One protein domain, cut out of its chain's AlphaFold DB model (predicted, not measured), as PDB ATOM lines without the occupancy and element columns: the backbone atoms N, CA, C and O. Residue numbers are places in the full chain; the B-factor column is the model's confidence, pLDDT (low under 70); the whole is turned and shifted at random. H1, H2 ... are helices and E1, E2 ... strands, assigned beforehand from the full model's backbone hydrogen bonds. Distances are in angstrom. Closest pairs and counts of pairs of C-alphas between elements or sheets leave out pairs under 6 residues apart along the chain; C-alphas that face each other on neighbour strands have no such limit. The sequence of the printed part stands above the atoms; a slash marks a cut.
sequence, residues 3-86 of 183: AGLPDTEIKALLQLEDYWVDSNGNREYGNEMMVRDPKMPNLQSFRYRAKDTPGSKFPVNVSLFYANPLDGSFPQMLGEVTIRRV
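This is residues 3 to 86 of the 183 residues of an uncharacterized protein of Burkholderia latens (UniProt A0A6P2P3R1). What would one see first in this model? A narrow, twisted sheet of three long strands, E3, E4 and E5, makes the core and runs along the longest axis, and the links of residues 51 to 59 and 68 to 76 reach on beyond its two ends. A small hairpin, E1 and E2, packs on E3 through E1, and one short helix, H1, only grazes the sheet with its residues 7 to 11. What is it made of, and how large is it? The 84 printed residues hold one named helix and five named strands in the order H1 E1 E2 E3 E4 E5, with the sheets E3 - E4 - E5 and E1 - E2 both antiparallel; the class is mostly strand, though 38 residues, under half, are in named elements. The outline is elongated, 45 by 26 by 17 A, and the whole is only just compact, close to loose, with a radius of gyration of the C-alphas of 13.7 A.

How is the larger sheet put together? E3, residues 43 to 50, E4, residues 60 to 67, and E5, residues 77 to 85, form a meander, each strand the antiparallel neighbour of the one before, with E3 and E5 as edge strands. E3 and E4 are a hairpin with 160 degrees between their directions, and N 46 and O 64 are 2.8 A apart, within hydrogen-bond range. E4 and E5 are a hairpin at 163 degrees, with N 63 and O 82 within hydrogen-bond range at 2.8 A. Where is the small hairpin? E1, residues 19 to 21, and E2, residues 27 to 29, are antiparallel neighbours at 146 degrees, with N 28 and O 20 within hydrogen-bond range at 2.8 A. The closest C-alphas of E1 and E3 are those of Trp 20 and Tyr 48, 4.5 A apart. E2 and E3 are near each other, with 6 pairs of C-alphas within 10 A, while E2 and E5 are apart. Which unnamed stretches pair with E3? Residues 16 to 17 pair with residues 49 to 50 of E3, and residues 32 to 33 pair with residues 45 to 46 of E3, both antiparallel. How does the helix stand to the sheet? H1, residues 7 to 13, is on the sheet but only grazes it, with its residues 7 to 11; its closest C-alphas to E4 are those of Asp 7 and Leu 64, 7.3 A apart. In H1 every O i to N i+4 pair is within hydrogen-bond range.

How long are the strands of the larger sheet? From first to last C-alpha, E3 spans 22.2 A, E4 23.4 A and E5, the longest strand with 9 residues, 24.7 A. C-alpha 43 of E3 stands at (4.967, -20.920, 47.090), and C-alpha 85, where E5 ends, at (3.960, 1.643, 52.867). Where are the shorter elements? H1 begins at C-alpha 7, at (11.034, -11.046, 39.715), and has 7 residues; E1 and E2 have 3 residues each.

How far does the printed part reach? The two C-alphas farthest apart are those of Pro 54 and Asp 71, at 45.2 A; residues 3 to 86 are printed without a cut. Which links are long? The link from E2 to E3, with 13 residues, is long, while those from H1 to E1 and from E1 to E2 are tight and those from E3 to E4 and from E4 to E5 are short. Where is confidence low? Residues 34 to 40 are under 70, and the mean pLDDT of the printed part is 86.2.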
ATOM      1  N   ALA A   3       1.887 -15.937  33.916       87.19
ATOM      2  CA  ALA A   3       3.101 -16.669  33.555       87.19
ATOM      3  C   ALA A   3       4.125 -15.745  32.880       87.19
ATOM      4  O   ALA A   3       3.748 -14.766  32.239       87.19
ATOM      5  N   GLY A   4       5.409 -16.094  32.989       83.38
ATOM      6  CA  GLY A   4       6.477 -15.445  32.223       83.38
ATOM      7  C   GLY A   4       6.857 -14.039  32.690       83.38
ATOM      8  O   GLY A   4       7.459 -13.311  31.914       83.38
ATOM      9  N   LEU A   5       6.525 -13.667  33.931       88.31
ATOM     10  CA  LEU A   5       6.901 -12.383  34.526       88.31
ATOM     11  C   LEU A   5       7.840 -12.607  35.727       88.31
ATOM     12  O   LEU A   5       7.357 -12.712  36.861       88.31
ATOM     13  N   PRO A   6       9.161 -12.752  35.501       87.19
ATOM     14  CA  PRO A   6      10.124 -13.033  36.563       87.19
ATOM     15  C   PRO A   6      10.295 -11.832  37.502       87.19
ATOM     16  O   PRO A   6       9.990 -10.690  37.151       87.19
ATOM     17  N   ASP A   7      10.825 -12.083  38.698       85.88
ATOM     18  CA  ASP A   7      11.034 -11.046  39.715       85.88
ATOM     19  C   ASP A   7      11.966  -9.938  39.207       85.88
ATOM     20  O   ASP A   7      11.738  -8.764  39.477       85.88
ATOM     21  N   THR A   8      12.969 -10.304  38.406       89.75
ATOM     22  CA  THR A   8      13.941  -9.386  37.797       89.75
ATOM     23  C   THR A   8      13.297  -8.312  36.918       89.75
ATOM     24  O   THR A   8      13.714  -7.152  36.962       89.75
ATOM     25  N   GLU A   9      12.249  -8.655  36.168       92.19
ATOM     26  CA  GLU A   9      11.524  -7.702  35.323       92.19
ATOM     27  C   GLU A   9      10.706  -6.724  36.177       92.19
ATOM     28  O   GLU A   9      10.767  -5.507  35.989       92.19
ATOM     29  N   ILE A  10      10.011  -7.242  37.193       92.00
ATOM     30  CA  ILE A  10       9.236  -6.430  38.140       92.00
ATOM     31  C   ILE A  10      10.160  -5.519  38.955       92.00
ATOM     32  O   ILE A  10       9.844  -4.350  39.184       92.00
ATOM     33  N   LYS A  11      11.324  -6.035  39.357       93.25
ATOM     34  CA  LYS A  11      12.378  -5.303  40.056       93.25
ATOM     35  C   LYS A  11      12.847  -4.106  39.239       93.25
ATOM     36  O   LYS A  11      12.928  -3.006  39.784       93.25
ATOM     37  N   ALA A  12      13.112  -4.290  37.948       93.44
ATOM     38  CA  ALA A  12      13.505  -3.197  37.066       93.44
ATOM     39  C   ALA A  12      12.378  -2.161  36.909       93.44
ATOM     40  O   ALA A  12      12.613  -0.962  37.067       93.44
ATOM     41  N   LEU A  13      11.144  -2.621  36.669       93.62
ATOM     42  CA  LEU A  13       9.986  -1.757  36.433       93.62
ATOM     43  C   LEU A  13       9.623  -0.902  37.655       93.62
ATOM     44  O   LEU A  13       9.313   0.282  37.521       93.62
ATOM     45  N   LEU A  14       9.682  -1.488  38.850       92.44
ATOM     46  CA  LEU A  14       9.366  -0.810  40.108       92.44
ATOM     47  C   LEU A  14      10.592  -0.194  40.798       92.44
ATOM     48  O   LEU A  14      10.445   0.363  41.885       92.44
ATOM     49  N   GLN A  15      11.776  -0.266  40.175       94.12
ATOM     50  CA  GLN A  15      13.041   0.231  40.728       94.12
ATOM     51  C   GLN A  15      13.288  -0.310  42.146       94.12
ATOM     52  O   GLN A  15      13.440   0.452  43.104       94.12
ATOM     53  N   LEU A  16      13.250  -1.637  42.295       94.75
ATOM     54  CA  LEU A  16      13.435  -2.297  43.585       94.75
ATOM     55  C   LEU A  16      14.918  -2.598  43.849       94.75
ATOM     56  O   LEU A  16      15.660  -3.017  42.961       94.75
ATOM     57  N   GLU A  17      15.324  -2.401  45.095       94.50
ATOM     58  CA  GLU A  17      16.675  -2.612  45.610       94.50
ATOM     59  C   GLU A  17      16.889  -4.071  46.062       94.50
ATOM     60  O   GLU A  17      15.942  -4.763  46.439       94.50
ATOM     61  N   ASP A  18      18.148  -4.520  46.111       93.44
ATOM     62  CA  ASP A  18      18.578  -5.870  46.548       93.44
ATOM     63  C   ASP A  18      18.569  -6.084  48.073       93.44
ATOM     64  O   ASP A  18      19.378  -6.813  48.645       93.44
ATOM     65  N   TYR A  19      17.661  -5.402  48.760       93.19
ATOM     66  CA  TYR A  19      17.425  -5.571  50.186       93.19
ATOM     67  C   TYR A  19      15.966  -5.259  50.499       93.19
ATOM     68  O   TYR A  19      15.251  -4.658  49.694       93.19
ATOM     69  N   TRP A  20      15.517  -5.618  51.692       91.12
ATOM     70  CA  TRP A  20      14.262  -5.130  52.254       91.12
ATOM     71  C   TRP A  20      14.481  -4.617  53.672       91.12
ATOM     72  O   TRP A  20      15.545  -4.809  54.253       91.12
ATOM     73  N   VAL A  21      13.506  -3.884  54.210       88.25
ATOM     74  CA  VAL A  21      13.592  -3.344  55.575       88.25
ATOM     75  C   VAL A  21      12.577  -4.045  56.464       88.25
ATOM     76  O   VAL A  21      11.393  -4.084  56.111       88.25
ATOM     77  N   ASP A  22      13.023  -4.608  57.584       84.94
ATOM     78  CA  ASP A  22      12.161  -5.294  58.546       84.94
ATOM     79  C   ASP A  22      11.305  -4.323  59.383       84.94
ATOM     80  O   ASP A  22      11.352  -3.100  59.227       84.94
ATOM     81  N   SER A  23      10.472  -4.867  60.274       79.88
ATOM     82  CA  SER A  23       9.636  -4.057  61.169       79.88
ATOM     83  C   SER A  23      10.435  -3.232  62.182       79.88
ATOM     84  O   SER A  23       9.887  -2.287  62.743       79.88
ATOM     85  N   ASN A  24      11.701  -3.582  62.414       80.69
ATOM     86  CA  ASN A  24      12.610  -2.893  63.326       80.69
ATOM     87  C   ASN A  24      13.452  -1.823  62.608       80.69
ATOM     88  O   ASN A  24      14.175  -1.075  63.262       80.69
ATOM     89  N   GLY A  25      13.348  -1.719  61.280       83.19
ATOM     90  CA  GLY A  25      14.131  -0.787  60.471       83.19
ATOM     91  C   GLY A  25      15.480  -1.339  59.999       83.19
ATOM     92  O   GLY A  25      16.244  -0.597  59.380       83.19
ATOM     93  N   ASN A  26      15.772  -2.617  60.243       87.38
ATOM     94  CA  ASN A  26      17.005  -3.262  59.804       87.38
ATOM     95  C   ASN A  26      16.935  -3.604  58.318       87.38
ATOM     96  O   ASN A  26      15.887  -4.007  57.810       87.38
ATOM     97  N   ARG A  27      18.061  -3.445  57.617       90.75
ATOM     98  CA  ARG A  27      18.195  -3.895  56.228       90.75
ATOM     99  C   ARG A  27      18.516  -5.380  56.213       90.75
ATOM    100  O   ARG A  27      19.543  -5.784  56.745       90.75
ATOM    101  N   GLU A  28      17.670  -6.135  55.539       89.81
ATOM    102  CA  GLU A  28      17.821  -7.565  55.336       89.81
ATOM    103  C   GLU A  28      18.252  -7.834  53.897       89.81
ATOM    104  O   GLU A  28      17.631  -7.350  52.942       89.81
ATOM    105  N   TYR A  29      19.332  -8.600  53.760       88.25
ATOM    106  CA  TYR A  29      19.886  -9.025  52.479       88.25
ATOM    107  C   TYR A  29      19.490 -10.478  52.225       88.25
ATOM    108  O   TYR A  29      19.531 -11.307  53.131       88.25
ATOM    109  N   GLY A  30      19.106 -10.782  50.987       86.81
ATOM    110  CA  GLY A  30      18.386 -12.014  50.672       86.81
ATOM    111  C   GLY A  30      16.896 -11.716  50.558       86.81
ATOM    112  O   GLY A  30      16.160 -11.646  51.542       86.81
ATOM    113  N   ASN A  31      16.467 -11.473  49.323       89.31
ATOM    114  CA  ASN A  31      15.099 -11.079  49.020       89.31
ATOM    115  C   ASN A  31      14.161 -12.285  48.976       89.31
ATOM    116  O   ASN A  31      12.978 -12.125  49.256       89.31
ATOM    117  N   GLU A  32      14.668 -13.479  48.662       89.25
ATOM    118  CA  GLU A  32      13.882 -14.707  48.732       89.25
ATOM    119  C   GLU A  32      13.552 -15.043  50.192       89.25
ATOM    120  O   GLU A  32      14.416 -15.363  51.009       89.25
ATOM    121  N   MET A  33      12.268 -14.981  50.516       84.06
ATOM    122  CA  MET A  33      11.735 -15.362  51.810       84.06
ATOM    123  C   MET A  33      11.573 -16.884  51.823       84.06
ATOM    124  O   MET A  33      10.666 -17.422  51.184       84.06
ATOM    125  N   MET A  34      12.416 -17.591  52.579       64.25
ATOM    126  CA  MET A  34      12.272 -19.033  52.805       64.25
ATOM    127  C   MET A  34      11.066 -19.343  53.707       64.25
ATOM    128  O   MET A  34      11.211 -19.730  54.863       64.25
ATOM    129  N   VAL A  35       9.852 -19.189  53.184       58.69
ATOM    130  CA  VAL A  35       8.622 -19.651  53.835       58.69
ATOM    131  C   VAL A  35       8.186 -20.932  53.133       58.69
ATOM    132  O   VAL A  35       7.296 -20.922  52.289       58.69
ATOM    133  N   ARG A  36       8.841 -22.057  53.444       55.81
ATOM    134  CA  ARG A  36       8.319 -23.376  53.059       55.81
ATOM    135  C   ARG A  36       7.193 -23.735  54.027       55.81
ATOM    136  O   ARG A  36       7.424 -24.407  55.027       55.81
ATOM    137  N   ASP A  37       5.991 -23.234  53.761       59.78
ATOM    138  CA  ASP A  37       4.786 -23.676  54.463       59.78
ATOM    139  C   ASP A  37       4.379 -25.060  53.913       59.78
ATOM    140  O   ASP A  37       4.191 -25.188  52.700       59.78
ATOM    141  N   PRO A  38       4.223 -26.106  54.748       66.62
ATOM    142  CA  PRO A  38       3.778 -27.426  54.293       66.62
ATOM    143  C   PRO A  38       2.439 -27.416  53.540       66.62
ATOM    144  O   PRO A  38       2.179 -28.312  52.741       66.62
ATOM    145  N   LYS A  39       1.584 -26.416  53.784       68.19
ATOM    146  CA  LYS A  39       0.297 -26.216  53.102       68.19
ATOM    147  C   LYS A  39       0.440 -25.507  51.756       68.19
ATOM    148  O   LYS A  39      -0.494 -25.544  50.961       68.19
ATOM    149  N   MET A  40       1.578 -24.863  51.498       69.62
ATOM    150  CA  MET A  40       1.881 -24.162  50.247       69.62
ATOM    151  C   MET A  40       3.293 -24.542  49.764       69.62
ATOM    152  O   MET A  40       4.159 -23.675  49.637       69.62
ATOM    153  N   PRO A  41       3.548 -25.839  49.487       73.25
ATOM    154  CA  PRO A  41       4.890 -26.365  49.198       73.25
ATOM    155  C   PRO A  41       5.529 -25.771  47.937       73.25
ATOM    156  O   PRO A  41       6.720 -25.945  47.688       73.25
ATOM    157  N   ASN A  42       4.725 -25.092  47.129       82.06
ATOM    158  CA  ASN A  42       5.076 -24.557  45.835       82.06
ATOM    159  C   ASN A  42       5.107 -23.017  45.804       82.06
ATOM    160  O   ASN A  42       5.317 -22.429  44.744       82.06
ATOM    161  N   LEU A  43       4.890 -22.367  46.951       84.44
ATOM    162  CA  LEU A  43       4.967 -20.920  47.090       84.44
ATOM    163  C   LEU A  43       6.428 -20.479  47.206       84.44
ATOM    164  O   LEU A  43       7.166 -20.943  48.073       84.44
ATOM    165  N   GLN A  44       6.821 -19.523  46.375       87.50
ATOM    166  CA  GLN A  44       8.081 -18.804  46.496       87.50
ATOM    167  C   GLN A  44       7.775 -17.324  46.669       87.50
ATOM    168  O   GLN A  44       6.983 -16.749  45.928       87.50
ATOM    169  N   SER A  45       8.363 -16.713  47.688       89.62
ATOM    170  CA  SER A  45       8.073 -15.329  48.049       89.62
ATOM    171  C   SER A  45       9.347 -14.513  48.009       89.62
ATOM    172  O   SER A  45      10.372 -14.960  48.511       89.62
ATOM    173  N   PHE A  46       9.271 -13.303  47.477       91.88
ATOM    174  CA  PHE A  46      10.371 -12.352  47.483       91.88
ATOM    175  C   PHE A  46       9.941 -11.054  48.148       91.88
ATOM    176  O   PHE A  46       8.780 -10.659  48.052       91.88
ATOM    177  N   ARG A  47      10.866 -10.368  48.811       93.56
ATOM    178  CA  ARG A  47      10.625  -9.064  49.419       93.56
ATOM    179  C   ARG A  47      11.738  -8.102  49.052       93.56
ATOM    180  O   ARG A  47      12.907  -8.427  49.193       93.56
ATOM    181  N   TYR A  48      11.366  -6.898  48.642       95.31
ATOM    182  CA  TYR A  48      12.283  -5.844  48.232       95.31
ATOM    183  C   TYR A  48      11.901  -4.505  48.847       95.31
ATOM    184  O   TYR A  48      10.771  -4.288  49.301       95.31
ATOM    185  N   ARG A  49      12.850  -3.579  48.795       94.50
ATOM    186  CA  ARG A  49      12.665  -2.166  49.076       94.50
ATOM    187  C   ARG A  49      12.533  -1.403  47.762       94.50
ATOM    188  O   ARG A  49      13.397  -1.523  46.906       94.50
ATOM    189  N   ALA A  50      11.489  -0.596  47.600       94.44
ATOM    190  CA  ALA A  50      11.440   0.340  46.478       94.44
ATOM    191  C   ALA A  50      12.443   1.478  46.707       94.44
ATOM    192  O   ALA A  50      12.564   1.976  47.834       94.44
ATOM    193  N   LYS A  51      13.135   1.896  45.646       93.12
ATOM    194  CA  LYS A  51      14.084   3.005  45.700       93.12
ATOM    195  C   LYS A  51      13.396   4.292  46.152       93.12
ATOM    196  O   LYS A  51      12.351   4.690  45.631       93.12
ATOM    197  N   ASP A  52      14.011   4.972  47.111       87.75
ATOM    198  CA  ASP A  52      13.545   6.278  47.562       87.75
ATOM    199  C   ASP A  52      13.933   7.333  46.503       87.75
ATOM    200  O   ASP A  52      15.108   7.595  46.246       87.75
ATOM    201  N   THR A  53      12.931   7.913  45.837       86.50
ATOM    202  CA  THR A  53      13.099   8.991  44.847       86.50
ATOM    203  C   THR A  53      12.758  10.341  45.484       86.50
ATOM    204  O   THR A  53      12.025  10.366  46.473       86.50
ATOM    205  N   PRO A  54      13.192  11.488  44.929       84.44
ATOM    206  CA  PRO A  54      12.824  12.804  45.467       84.44
ATOM    207  C   PRO A  54      11.305  13.053  45.578       84.44
ATOM    208  O   PRO A  54      10.875  13.884  46.371       84.44
ATOM    209  N   GLY A  55      10.484  12.332  44.803       83.19
ATOM    210  CA  GLY A  55       9.019  12.374  44.891       83.19
ATOM    211  C   GLY A  55       8.401  11.390  45.896       83.19
ATOM    212  O   GLY A  55       7.194  11.450  46.151       83.19
ATOM    213  N   SER A  56       9.190  10.478  46.469       80.69
ATOM    214  CA  SER A  56       8.714   9.466  47.411       80.69
ATOM    215  C   SER A  56       8.323  10.115  48.740       80.69
ATOM    216  O   SER A  56       9.154  10.643  49.472       80.69
ATOM    217  N   LYS A  57       7.031  10.056  49.082       82.62
ATOM    218  CA  LYS A  57       6.506  10.592  50.356       82.62
ATOM    219  C   LYS A  57       6.763   9.677  51.548       82.62
ATOM    220  O   LYS A  57       6.725  10.126  52.690       82.62
ATOM    221  N   PHE A  58       6.921   8.387  51.287       85.44
ATOM    222  CA  PHE A  58       7.134   7.376  52.306       85.44
ATOM    223  C   PHE A  58       7.959   6.216  51.731       85.44
ATOM    224  O   PHE A  58       7.775   5.857  50.567       85.44
ATOM    225  N   PRO A  59       8.796   5.604  52.575       88.62
ATOM    226  CA  PRO A  59       9.296   4.243  52.429       88.62
ATOM    227  C   PRO A  59       8.266   3.218  51.924       88.62
ATOM    228  O   PRO A  59       7.141   3.170  52.432       88.62
ATOM    229  N   VAL A  60       8.649   2.335  50.994       91.69
ATOM    230  CA  VAL A  60       7.779   1.256  50.483       91.69
ATOM    231  C   VAL A  60       8.528  -0.069  50.393       91.69
ATOM    232  O   VAL A  60       9.560  -0.152  49.737       91.69
ATOM    233  N   ASN A  61       7.968  -1.121  50.988       92.69
ATOM    234  CA  ASN A  61       8.376  -2.499  50.727       92.69
ATOM    235  C   ASN A  61       7.431  -3.125  49.696       92.69
ATOM    236  O   ASN A  61       6.219  -2.895  49.732       92.69
ATOM    237  N   VAL A  62       7.978  -3.949  48.811       94.38
ATOM    238  CA  VAL A  62       7.230  -4.705  47.805       94.38
ATOM    239  C   VAL A  62       7.480  -6.187  48.036       94.38
ATOM    240  O   VAL A  62       8.630  -6.604  48.128       94.38
ATOM    241  N   SER A  63       6.414  -6.973  48.142       94.00
ATOM    242  CA  SER A  63       6.492  -8.433  48.193       94.00
ATOM    243  C   SER A  63       5.939  -9.025  46.903       94.00
ATOM    244  O   SER A  63       4.883  -8.594  46.440       94.00
ATOM    245  N   LEU A  64       6.631 -10.015  46.351       93.62
ATOM    246  CA  LEU A  64       6.212 -10.777  45.178       93.62
ATOM    247  C   LEU A  64       5.948 -12.216  45.601       93.62
ATOM    248  O   LEU A  64       6.760 -12.802  46.314       93.62
ATOM    249  N   PHE A  65       4.839 -12.784  45.150       91.31
ATOM    250  CA  PHE A  65       4.469 -14.163  45.439       91.31
ATOM    251  C   PHE A  65       4.319 -14.935  44.142       91.31
ATOM    252  O   PHE A  65       3.517 -14.571  43.279       91.31
ATOM    253  N   TYR A  66       5.069 -16.020  44.038       90.50
ATOM    254  CA  TYR A  66       5.104 -16.909  42.894       90.50
ATOM    255  C   TYR A  66       4.596 -18.293  43.272       90.50
ATOM    256  O   TYR A  66       4.971 -18.850  44.303       90.50
ATOM    257  N   ALA A  67       3.759 -18.855  42.411       87.88
ATOM    258  CA  ALA A  67       3.420 -20.265  42.426       87.88
ATOM    259  C   ALA A  67       4.333 -20.987  41.434       87.88
ATOM    260  O   ALA A  67       4.304 -20.715  40.232       87.88
ATOM    261  N   ASN A  68       5.137 -21.912  41.943       85.50
ATOM    262  CA  ASN A  68       5.972 -22.790  41.139       85.50
ATOM    263  C   ASN A  68       5.263 -24.139  40.934       85.50
ATOM    264  O   ASN A  68       4.399 -24.509  41.732       85.50
ATOM    265  N   PRO A  69       5.580 -24.900  39.882       82.44
ATOM    266  CA  PRO A  69       5.163 -26.294  39.796       82.44
ATOM    267  C   PRO A  69       6.060 -27.154  40.706       82.44
ATOM    268  O   PRO A  69       7.253 -26.889  40.843       82.44
ATOM    269  N   LEU A  70       5.521 -28.216  41.306       79.12
ATOM    270  CA  LEU A  70       6.364 -29.218  41.985       79.12
ATOM    271  C   LEU A  70       6.972 -30.217  40.992       79.12
ATOM    272  O   LEU A  70       8.038 -30.773  41.230       79.12
ATOM    273  N   ASP A  71       6.277 -30.429  39.881       83.06
ATOM    274  CA  ASP A  71       6.500 -31.463  38.871       83.06
ATOM    275  C   ASP A  71       6.907 -30.890  37.502       83.06
ATOM    276  O   ASP A  71       7.068 -31.632  36.537       83.06
ATOM    277  N   GLY A  72       7.062 -29.567  37.399       79.06
ATOM    278  CA  GLY A  72       7.350 -28.877  36.138       79.06
ATOM    279  C   GLY A  72       6.146 -28.706  35.201       79.06
ATOM    280  O   GLY A  72       6.340 -28.291  34.062       79.06
ATOM    281  N   SER A  73       4.917 -28.995  35.646       83.94
ATOM    282  CA  SER A  73       3.709 -28.968  34.799       83.94
ATOM    283  C   SER A  73       3.337 -27.590  34.229       83.94
ATOM    284  O   SER A  73       2.654 -27.512  33.209       83.94
ATOM    285  N   PHE A  74       3.790 -26.498  34.849       79.88
ATOM    286  CA  PHE A  74       3.589 -25.124  34.377       79.88
ATOM    287  C   PHE A  74       4.793 -24.244  34.742       79.88
ATOM    288  O   PHE A  74       5.422 -24.491  35.761       79.88
ATOM    289  N   PRO A  75       5.152 -23.209  33.964       84.88
ATOM    290  CA  PRO A  75       6.237 -22.301  34.348       84.88
ATOM    291  C   PRO A  75       5.881 -21.527  35.622       84.88
ATOM    292  O   PRO A  75       4.707 -21.360  35.929       84.88
ATOM    293  N   GLN A  76       6.876 -20.985  36.330       86.19
ATOM    294  CA  GLN A  76       6.645 -20.081  37.463       86.19
ATOM    295  C   GLN A  76       5.585 -19.011  37.127       86.19
ATOM    296  O   GLN A  76       5.677 -18.325  36.104       86.19
ATOM    297  N   MET A  77       4.588 -18.857  38.002       89.94
ATOM    298  CA  MET A  77       3.497 -17.902  37.813       89.94
ATOM    299  C   MET A  77       3.453 -16.881  38.941       89.94
ATOM    300  O   MET A  77       3.377 -17.245  40.113       89.94
ATOM    301  N   LEU A  78       3.414 -15.597  38.596       91.62
ATOM    302  CA  LEU A  78       3.159 -14.531  39.553       91.62
ATOM    303  C   LEU A  78       1.704 -14.609  40.030       91.62
ATOM    304  O   LEU A  78       0.758 -14.530  39.236       91.62
ATOM    305  N   GLY A  79       1.529 -14.770  41.336       89.50
ATOM    306  CA  GLY A  79       0.236 -14.807  42.005       89.50
ATOM    307  C   GLY A  79      -0.180 -13.451  42.556       89.50
ATOM    308  O   GLY A  79      -1.295 -13.006  42.291       89.50
ATOM    309  N   GLU A  80       0.718 -12.790  43.284       91.50
ATOM    310  CA  GLU A  80       0.417 -11.549  43.999       91.50
ATOM    311  C   GLU A  80       1.619 -10.596  44.016       91.50
ATOM    312  O   GLU A  80       2.768 -11.014  44.173       91.50
ATOM    313  N   VAL A  81       1.327  -9.298  43.900       93.81
ATOM    314  CA  VAL A  81       2.262  -8.204  44.183       93.81
ATOM    315  C   VAL A  81       1.678  -7.370  45.314       93.81
ATOM    316  O   VAL A  81       0.670  -6.684  45.139       93.81
ATOM    317  N   THR A  82       2.316  -7.398  46.479       93.81
ATOM    318  CA  THR A  82       1.874  -6.632  47.644       93.81
ATOM    319  C   THR A  82       2.778  -5.420  47.840       93.81
ATOM    320  O   THR A  82       3.954  -5.557  48.166       93.81
ATOM    321  N   ILE A  83       2.222  -4.216  47.715       92.94
ATOM    322  CA  ILE A  83       2.941  -2.956  47.940       92.94
ATOM    323  C   ILE A  83       2.541  -2.401  49.306       92.94
ATOM    324  O   ILE A  83       1.385  -2.040  49.531       92.94
ATOM    325  N   ARG A  84       3.495  -2.323  50.237       88.81
ATOM    326  CA  ARG A  84       3.256  -1.853  51.606       88.81
ATOM    327  C   ARG A  84       4.064  -0.607  51.903       88.81
ATOM    328  O   ARG A  84       5.290  -0.606  51.861       88.81
ATOM    329  N   ARG A  85       3.350   0.448  52.285       88.44
ATOM    330  CA  ARG A  85       3.960   1.643  52.867       88.44
ATOM    331  C   ARG A  85       4.560   1.269  54.213       88.44
ATOM    332  O   ARG A  85       3.871   0.688  55.050       88.44
ATOM    333  N   VAL A  86       5.820   1.619  54.417       79.31
ATOM    334  CA  VAL A  86       6.487   1.448  55.704       79.31
ATOM    335  C   VAL A  86       6.316   2.755  56.460       79.31
ATOM    336  O   VAL A  86       7.081   3.703  56.302       79.31
TER     337      VAL A  86